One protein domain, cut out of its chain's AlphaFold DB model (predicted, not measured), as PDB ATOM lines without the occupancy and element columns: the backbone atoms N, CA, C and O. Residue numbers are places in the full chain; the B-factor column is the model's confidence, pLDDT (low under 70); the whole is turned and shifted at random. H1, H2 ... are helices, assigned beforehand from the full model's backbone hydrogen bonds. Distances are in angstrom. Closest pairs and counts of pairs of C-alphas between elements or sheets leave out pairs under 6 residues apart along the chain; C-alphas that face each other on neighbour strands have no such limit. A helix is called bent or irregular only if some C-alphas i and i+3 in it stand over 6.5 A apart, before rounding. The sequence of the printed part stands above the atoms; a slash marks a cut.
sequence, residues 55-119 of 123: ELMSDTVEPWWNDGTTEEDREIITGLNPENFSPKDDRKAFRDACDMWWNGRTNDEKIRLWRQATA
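What this domain is: This is residues 55 to 119 of the 123 residues of an uncharacterized protein of Alistipes finegoldii (strain DSM 17242 / JCM 16770 / CCUG 46020 / CIP 107999 / KCTC 15236 / AHN 2437) (UniProt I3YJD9). Four helices pair off along an elongated body: H1 with H4 packed on it at one end, and H3 with H2 packed on it farther along. H1 and H3 run roughly along the long axis, H4 and H2 are set steeply to them, and a long loop, residues 79 to 91, makes the far end. The printed part has 65 residues, with H1, H2, H3 and H4 in that order and no named strand; the class is all helix. It is compact, with a radius of gyration of the C-alphas of 12.0 A, and spans 37 by 19 by 19 A.

How they stand to each other: H1, residues 55 to 67, touches H4, residues 107 to 118, at a steep tilt of 57 degrees, the same way; their closest C-alphas, of Val 61 and Trp 114, are 6.5 A apart. H1 and H3, residues 92 to 103, are near each other. H3 touches H2, residues 71 to 78, at a steep tilt of 38 degrees, the same way; their closest C-alphas, of Thr 78 and Cys 98, are 6.5 A apart. H2 and H4 are close but not clearly touching, with the closest C-alphas, of Ile 77 and Leu 113, 7.3 A apart. H3 and H4 are also close but not clearly touching, with those of Trp 102 and Lys 110 at 7.4 A. H1 and H2 are apart. Every O i to N i+4 pair is within hydrogen-bond range in H2, H3 and H4; in H1 it is 6 of 9.

Where its parts are: H1 is 17.3 A long from C-alpha 55 at (-39.413, 27.054, 15.236), and only just irregular: C-alphas 59 and 62 are 7.0 A apart. H3 and H4 each measure 16.2 A, and H2 10.3 A. H4 ends with C-alpha 118 at (-22.836, 25.965, 21.969).

The domain as a whole: The two farthest C-alphas, of Glu 55 and Lys 88, are 37.3 A apart. The printed part has no cut. The link from H2 to H3 is long; the other two are tight. Residues 87, 88 and 90 have pLDDT under 70.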
ATOM      1  N   GLU A  55     -39.994  25.706  15.335       93.75
ATOM      2  CA  GLU A  55     -39.413  27.054  15.236       93.75
ATOM      3  C   GLU A  55     -37.934  27.067  15.637       93.75
ATOM      4  O   GLU A  55     -37.098  27.630  14.936       93.75
ATOM      5  N   LEU A  56     -37.569  26.398  16.735       92.75
ATOM      6  CA  LEU A  56     -36.168  26.288  17.154       92.75
ATOM      7  C   LEU A  56     -35.314  25.596  16.083       92.75
ATOM      8  O   LEU A  56     -34.178  26.000  15.820       92.75
ATOM      9  N   MET A  57     -35.869  24.549  15.472       92.62
ATOM     10  CA  MET A  57     -35.228  23.816  14.392       92.62
ATOM     11  C   MET A  57     -34.986  24.715  13.179       92.62
ATOM     12  O   MET A  57     -33.847  24.790  12.719       92.62
ATOM     13  N   SER A  58     -36.016  25.415  12.691       92.94
ATOM     14  CA  SER A  58     -35.901  26.267  11.500       92.94
ATOM     15  C   SER A  58     -35.042  27.508  11.719       92.94
ATOM     16  O   SER A  58     -34.291  27.886  10.823       92.94
ATOM     17  N   ASP A  59     -35.144  28.131  12.891       92.50
ATOM     18  CA  ASP A  59     -34.592  29.470  13.111       92.50
ATOM     19  C   ASP A  59     -33.189  29.434  13.715       92.50
ATOM     20  O   ASP A  59     -32.447  30.409  13.604       92.50
ATOM     21  N   THR A  60     -32.816  28.337  14.386       92.00
ATOM     22  CA  THR A  60     -31.552  28.252  15.133       92.00
ATOM     23  C   THR A  60     -30.727  27.027  14.761       92.00
ATOM     24  O   THR A  60     -29.585  27.176  14.335       92.00
ATOM     25  N   VAL A  61     -31.281  25.818  14.893       92.44
ATOM     26  CA  VAL A  61     -30.490  24.575  14.810       92.44
ATOM     27  C   VAL A  61     -30.067  24.243  13.377       92.44
ATOM     28  O   VAL A  61     -28.903  23.921  13.143       92.44
ATOM     29  N   GLU A  62     -30.975  24.346  12.403       93.25
ATOM     30  CA  GLU A  62     -30.651  24.119  10.988       93.25
ATOM     31  C   GLU A  62     -29.708  25.205  10.428       93.25
ATOM     32  O   GLU A  62     -28.705  24.840   9.810       93.25
ATOM     33  N   PRO A  63     -29.928  26.518  10.662       93.81
ATOM     34  CA  PRO A  63     -28.970  27.551  10.260       93.81
ATOM     35  C   PRO A  63     -27.597  27.388  10.917       93.81
ATOM     36  O   PRO A  63     -26.574  27.541  10.253       93.81
ATOM     37  N   TRP A  64     -27.552  27.024  12.203       93.31
ATOM     38  CA  TRP A  64     -26.294  26.750  12.894       93.31
ATOM     39  C   TRP A  64     -25.521  25.605  12.233       93.31
ATOM     40  O   TRP A  64     -24.329  25.748  11.982       93.31
ATOM     41  N   TRP A  65     -26.183  24.497  11.891       92.50
ATOM     42  CA  TRP A  65     -25.520  23.398  11.191       92.50
ATOM     43  C   TRP A  65     -24.989  23.834   9.817       92.50
ATOM     44  O   TRP A  65     -23.835  23.560   9.479       92.50
ATOM     45  N   ASN A  66     -25.810  24.537   9.034       89.12
ATOM     46  CA  ASN A  66     -25.476  24.899   7.657       89.12
ATOM     47  C   ASN A  66     -24.367  25.952   7.564       89.12
ATOM     48  O   ASN A  66     -23.413  25.752   6.810       89.12
ATOM     49  N   ASP A  67     -24.470  27.028   8.346       87.94
ATOM     50  CA  ASP A  67     -23.624  28.220   8.208       87.94
ATOM     51  C   ASP A  67     -22.743  28.491   9.439       87.94
ATOM     52  O   ASP A  67     -21.758  29.222   9.352       87.94
ATOM     53  N   GLY A  68     -23.098  27.925  10.595       83.81
ATOM     54  CA  GLY A  68     -22.436  28.171  11.877       83.81
ATOM     55  C   GLY A  68     -21.380  27.140  12.283       83.81
ATOM     56  O   GLY A  68     -20.696  27.370  13.276       83.81
ATOM     57  N   THR A  69     -21.232  26.029  11.552       86.69
ATOM     58  CA  THR A  69     -20.227  24.987  11.838       86.69
ATOM     59  C   THR A  69     -19.075  25.014  10.840       86.69
ATOM     60  O   THR A  69     -19.271  25.158   9.631       86.69
ATOM     61  N   THR A  70     -17.855  24.832  11.341       86.06
ATOM     62  CA  THR A  70     -16.657  24.645  10.515       86.06
ATOM     63  C   THR A  70     -16.498  23.183  10.076       86.06
ATOM     64  O   THR A  70     -17.191  22.288  10.560       86.06
ATOM     65  N   GLU A  71     -15.575  22.901   9.147       82.94
ATOM     66  CA  GLU A  71     -15.266  21.509   8.763       82.94
ATOM     67  C   GLU A  71     -14.746  20.679   9.949       82.94
ATOM     68  O   GLU A  71     -15.047  19.491  10.028       82.94
ATOM     69  N   GLU A  72     -14.018  21.309  10.876       85.12
ATOM     70  CA  GLU A  72     -13.500  20.674  12.093       85.12
ATOM     71  C   GLU A  72     -14.635  20.334  13.068       85.12
ATOM     72  O   GLU A  72     -14.722  19.201  13.538       85.12
ATOM     73  N   ASP A  73     -15.583  21.256  13.277       87.75
ATOM     74  CA  ASP A  73     -16.783  20.977  14.078       87.75
ATOM     75  C   ASP A  73     -17.569  19.806  13.490       87.75
ATOM     76  O   ASP A  73     -18.015  18.912  14.211       87.75
ATOM     77  N   ARG A  74     -17.715  19.771  12.160       87.69
ATOM     78  CA  ARG A  74     -18.405  18.677  11.469       87.69
ATOM     79  C   ARG A  74     -17.661  17.357  11.620       87.69
ATOM     80  O   ARG A  74     -18.317  16.342  11.828       87.69
ATOM     81  N   GLU A  75     -16.333  17.340  11.564       89.75
ATOM     82  CA  GLU A  75     -15.538  16.139  11.850       89.75
ATOM     83  C   GLU A  75     -15.759  15.648  13.288       89.75
ATOM     84  O   GLU A  75     -16.061  14.470  13.485       89.75
ATOM     85  N   ILE A  76     -15.705  16.539  14.281       88.44
ATOM     86  CA  ILE A  76     -15.901  16.195  15.699       88.44
ATOM     87  C   ILE A  76     -17.327  15.688  15.954       88.44
ATOM     88  O   ILE A  76     -17.519  14.655  16.598       88.44
ATOM     89  N   ILE A  77     -18.335  16.387  15.428       88.69
ATOM     90  CA  ILE A  77     -19.753  16.064  15.630       88.69
ATOM     91  C   ILE A  77     -20.124  14.759  14.919       88.69
ATOM     92  O   ILE A  77     -20.838  13.926  15.484       88.69
ATOM     93  N   THR A  78     -19.667  14.573  13.677       88.44
ATOM     94  CA  THR A  78     -20.041  13.407  12.861       88.44
ATOM     95  C   THR A  78     -19.163  12.185  13.098       88.44
ATOM     96  O   THR A  78     -19.600  11.058  12.841       88.44
ATOM     97  N   GLY A  79     -17.932  12.396  13.571       87.38
ATOM     98  CA  GLY A  79     -16.871  11.392  13.626       87.38
ATOM     99  C   GLY A  79     -16.320  11.002  12.249       87.38
ATOM    100  O   GLY A  79     -15.620   9.994  12.136       87.38
ATOM    101  N   LEU A  80     -16.668  11.733  11.185       87.81
ATOM    102  CA  LEU A  80     -16.174  11.481   9.835       87.81
ATOM    103  C   LEU A  80     -14.826  12.175   9.642       87.81
ATOM    104  O   LEU A  80     -14.728  13.384   9.802       87.81
ATOM    105  N   ASN A  81     -13.809  11.422   9.226       83.44
ATOM    106  CA  ASN A  81     -12.503  11.996   8.909       83.44
ATOM    107  C   ASN A  81     -12.508  12.554   7.466       83.44
ATOM    108  O   ASN A  81     -12.759  11.777   6.531       83.44
ATOM    109  N   PRO A  82     -12.206  13.848   7.247       78.88
ATOM    110  CA  PRO A  82     -12.147  14.457   5.919       78.88
ATOM    111  C   PRO A  82     -11.081  13.827   5.008       78.88
ATOM    112  O   PRO A  82     -11.234  13.864   3.788       78.88
ATOM    113  N   GLU A  83     -10.033  13.201   5.553       81.06
ATOM    114  CA  GLU A  83      -8.991  12.503   4.782       81.06
ATOM    115  C   GLU A  83      -9.492  11.226   4.094       81.06
ATOM    116  O   GLU A  83      -8.917  10.794   3.094       81.06
ATOM    117  N   ASN A  84     -10.599  10.642   4.572       82.50
ATOM    118  CA  ASN A  84     -11.253   9.521   3.890       82.50
ATOM    119  C   ASN A  84     -11.953   9.952   2.590       82.50
ATOM    120  O   ASN A  84     -12.419   9.102   1.827       82.50
ATOM    121  N   PHE A  85     -12.039  11.258   2.329       79.62
ATOM    122  CA  PHE A  85     -12.685  11.827   1.159       79.62
ATOM    123  C   PHE A  85     -11.652  12.426   0.206       79.62
ATOM    124  O   PHE A  85     -10.623  12.971   0.599       79.62
ATOM    125  N   SER A  86     -11.934  12.332  -1.094       72.50
ATOM    126  CA  SER A  86     -11.047  12.885  -2.115       72.50
ATOM    127  C   SER A  86     -11.003  14.418  -2.010       72.50
ATOM    128  O   SER A  86     -12.043  15.063  -2.157       72.50
ATOM    129  N   PRO A  87      -9.815  15.037  -1.858       68.62
ATOM    130  CA  PRO A  87      -9.682  16.495  -1.838       68.62
ATOM    131  C   PRO A  87      -9.935  17.140  -3.210       68.62
ATOM    132  O   PRO A  87      -9.971  18.360  -3.310       68.62
ATOM    133  N   LYS A  88     -10.107  16.342  -4.275       68.50
ATOM    134  CA  LYS A  88     -10.271  16.834  -5.653       68.50
ATOM    135  C   LYS A  88     -11.583  17.580  -5.912       68.50
ATOM    136  O   LYS A  88     -11.624  18.345  -6.865       68.50
ATOM    137  N   ASP A  89     -12.609  17.368  -5.091       70.00
ATOM    138  CA  ASP A  89     -13.926  18.007  -5.239       70.00
ATOM    139  C   ASP A  89     -14.170  19.078  -4.162       70.00
ATOM    140  O   ASP A  89     -15.279  19.191  -3.642       70.00
ATOM    141  N   ASP A  90     -13.132  19.812  -3.740       69.75
ATOM    142  CA  ASP A  90     -13.225  20.847  -2.691       69.75
ATOM    143  C   ASP A  90     -13.895  20.344  -1.398       69.75
ATOM    144  O   ASP A  90     -14.701  21.041  -0.771       69.75
ATOM    145  N   ARG A  91     -13.627  19.079  -1.032       74.31
ATOM    146  CA  ARG A  91     -14.260  18.368   0.099       74.31
ATOM    147  C   ARG A  91     -15.796  18.350   0.054       74.31
ATOM    148  O   ARG A  91     -16.448  18.099   1.064       74.31
ATOM    149  N   LYS A  92     -16.409  18.542  -1.117       83.75
ATOM    150  CA  LYS A  92     -17.867  18.472  -1.281       83.75
ATOM    151  C   LYS A  92     -18.426  17.121  -0.835       83.75
ATOM    152  O   LYS A  92     -19.411  17.088  -0.116       83.75
ATOM    153  N   ALA A  93     -17.748  16.025  -1.176       85.69
ATOM    154  CA  ALA A  93     -18.153  14.684  -0.753       85.69
ATOM    155  C   ALA A  93     -18.185  14.516   0.780       85.69
ATOM    156  O   ALA A  93     -19.025  13.783   1.293       85.69
ATOM    157  N   PHE A  94     -17.300  15.209   1.505       87.00
ATOM    158  CA  PHE A  94     -17.306  15.231   2.967       87.00
ATOM    159  C   PHE A  94     -18.505  16.021   3.500       87.00
ATOM    160  O   PHE A  94     -19.234  15.513   4.350       87.00
ATOM    161  N   ARG A  95     -18.763  17.220   2.957       85.50
ATOM    162  CA  ARG A  95     -19.935  18.029   3.335       85.50
ATOM    163  C   ARG A  95     -21.246  17.291   3.064       85.50
ATOM    164  O   ARG A  95     -22.051  17.164   3.977       85.50
ATOM    165  N   ASP A  96     -21.397  16.703   1.879       89.38
ATOM    166  CA  ASP A  96     -22.580  15.921   1.509       89.38
ATOM    167  C   ASP A  96     -22.776  14.718   2.459       89.38
ATOM    168  O   ASP A  96     -23.898  14.412   2.862       89.38
ATOM    169  N   ALA A  97     -21.692  14.042   2.867       90.94
ATOM    170  CA  ALA A  97     -21.757  12.950   3.841       90.94
ATOM    171  C   ALA A  97     -22.173  13.429   5.241       90.94
ATOM    172  O   ALA A  97     -23.001  12.778   5.885       90.94
ATOM    173  N   CYS A  98     -21.645  14.571   5.690       91.00
ATOM    174  CA  CYS A  98     -22.038  15.201   6.950       91.00
ATOM    175  C   CYS A  98     -23.519  15.604   6.928       91.00
ATOM    176  O   CYS A  98     -24.244  15.316   7.877       91.00
ATOM    177  N   ASP A  99     -23.995  16.198   5.835       91.31
ATOM    178  CA  ASP A  99     -25.382  16.653   5.707       91.31
ATOM    179  C   ASP A  99     -26.358  15.472   5.614       91.31
ATOM    180  O   ASP A  99     -27.434  15.503   6.212       91.31
ATOM    181  N   MET A 100     -25.990  14.379   4.938       92.62
ATOM    182  CA  MET A 100     -26.777  13.138   4.974       92.62
ATOM    183  C   MET A 100     -26.848  12.549   6.387       92.62
ATOM    184  O   MET A 100     -27.916  12.123   6.832       92.62
ATOM    185  N   TRP A 101     -25.724  12.538   7.105       94.00
ATOM    186  CA  TRP A 101     -25.662  12.078   8.492       94.00
ATOM    187  C   TRP A 101     -26.507  12.957   9.423       94.00
ATOM    188  O   TRP A 101     -27.169  12.436  10.325       94.00
ATOM    189  N   TRP A 102     -26.520  14.272   9.196       94.38
ATOM    190  CA  TRP A 102     -27.332  15.223   9.948       94.38
ATOM    191  C   TRP A 102     -28.819  15.018   9.673       94.38
ATOM    192  O   TRP A 102     -29.607  14.859  10.600       94.38
ATOM    193  N   ASN A 103     -29.211  14.928   8.403       92.25
ATOM    194  CA  ASN A 103     -30.603  14.735   7.997       92.25
ATOM    195  C   ASN A 103     -31.192  13.382   8.416       92.25
ATOM    196  O   ASN A 103     -32.409  13.255   8.523       92.25
ATOM    197  N   GLY A 104     -30.350  12.383   8.689       91.81
ATOM    198  CA  GLY A 104     -30.777  11.100   9.249       91.81
ATOM    199  C   GLY A 104     -31.126  11.130  10.744       91.81
ATOM    200  O   GLY A 104     -31.593  10.116  11.261       91.81
ATOM    201  N   ARG A 105     -30.885  12.244  11.449       92.44
ATOM    202  CA  ARG A 105     -31.111  12.377  12.898       92.44
ATOM    203  C   ARG A 105     -32.478  12.922  13.246       92.44
ATOM    204  O   ARG A 105     -33.076  13.696  12.502       92.44
ATOM    205  N   THR A 106     -32.924  12.567  14.443       92.38
ATOM    206  CA  THR A 106     -34.107  13.165  15.061       92.38
ATOM    207  C   THR A 106     -33.836  14.605  15.505       92.38
ATOM    208  O   THR A 106     -32.697  14.969  15.805       92.38
ATOM    209  N   ASN A 107     -34.887  15.426  15.602       91.06
ATOM    210  CA  ASN A 107     -34.776  16.798  16.113       91.06
ATOM    211  C   ASN A 107     -34.163  16.835  17.520       91.06
ATOM    212  O   ASN A 107     -33.313  17.675  17.797       91.06
ATOM    213  N   ASP A 108     -34.537  15.888  18.386       90.25
ATOM    214  CA  ASP A 108     -33.968  15.740  19.730       90.25
ATOM    215  C   ASP A 108     -32.442  15.589  19.706       90.25
ATOM    216  O   ASP A 108     -31.728  16.256  20.458       90.25
ATOM    217  N   GLU A 109     -31.926  14.724  18.831       92.06
ATOM    218  CA  GLU A 109     -30.487  14.509  18.679       92.06
ATOM    219  C   GLU A 109     -29.793  15.745  18.113       92.06
ATOM    220  O   GLU A 109     -28.743  16.140  18.622       92.06
ATOM    221  N   LYS A 110     -30.391  16.383  17.101       93.75
ATOM    222  CA  LYS A 110     -29.869  17.615  16.497       93.75
ATOM    223  C   LYS A 110     -29.760  18.744  17.525       93.75
ATOM    224  O   LYS A 110     -28.698  19.344  17.666       93.75
ATOM    225  N   ILE A 111     -30.821  18.976  18.301       91.75
ATOM    226  CA  ILE A 111     -30.857  19.979  19.374       91.75
ATOM    227  C   ILE A 111     -29.822  19.659  20.453       91.75
ATOM    228  O   ILE A 111     -29.136  20.555  20.935       91.75
ATOM    229  N   ARG A 112     -29.676  18.382  20.827       90.94
ATOM    230  CA  ARG A 112     -28.675  17.969  21.817       90.94
ATOM    231  C   ARG A 112     -27.249  18.250  21.341       90.94
ATOM    232  O   ARG A 112     -26.455  18.742  22.136       90.94
ATOM    233  N   LEU A 113     -26.933  17.938  20.083       91.75
ATOM    234  CA  LEU A 113     -25.620  18.209  19.490       91.75
ATOM    235  C   LEU A 113     -25.349  19.712  19.413       91.75
ATOM    236  O   LEU A 113     -24.296  20.160  19.858       91.75
ATOM    237  N   TRP A 114     -26.324  20.489  18.933       92.12
ATOM    238  CA  TRP A 114     -26.246  21.948  18.928       92.12
ATOM    239  C   TRP A 114     -25.972  22.503  20.327       92.12
ATOM    240  O   TRP A 114     -25.040  23.284  20.514       92.12
ATOM    241  N   ARG A 115     -26.724  22.052  21.336       89.19
ATOM    242  CA  ARG A 115     -26.529  22.480  22.722       89.19
ATOM    243  C   ARG A 115     -25.138  22.126  23.243       89.19
ATOM    244  O   ARG A 115     -24.548  22.936  23.935       89.19
ATOM    245  N   GLN A 116     -24.614  20.939  22.943       87.62
ATOM    246  CA  GLN A 116     -23.270  20.543  23.381       87.62
ATOM    247  C   GLN A 116     -22.171  21.383  22.728       87.62
ATOM    248  O   GLN A 116     -21.191  21.697  23.388       87.62
ATOM    249  N   ALA A 117     -22.350  21.767  21.465       85.94
ATOM    250  CA  ALA A 117     -21.388  22.591  20.740       85.94
ATOM    251  C   ALA A 117     -21.463  24.088  21.100       85.94
ATOM    252  O   ALA A 117     -20.504  24.818  20.887       85.94
ATOM    253  N   THR A 118     -22.604  24.552  21.616       80.44
ATOM    254  CA  THR A 118     -22.836  25.965  21.969       80.44
ATOM    255  C   THR A 118     -22.876  26.232  23.469       80.44
ATOM    256  O   THR A 118     -22.927  27.394  23.876       80.44
ATOM    257  N   ALA A 119     -22.856  25.187  24.300       71.69
ATOM    258  CA  ALA A 119     -22.732  25.344  25.737       71.69
ATOM    259  C   ALA A 119     -21.383  26.013  26.050       71.69
ATOM    260  O   ALA A 119     -20.357  25.555  25.544       71.69
TER     261      ALA A 119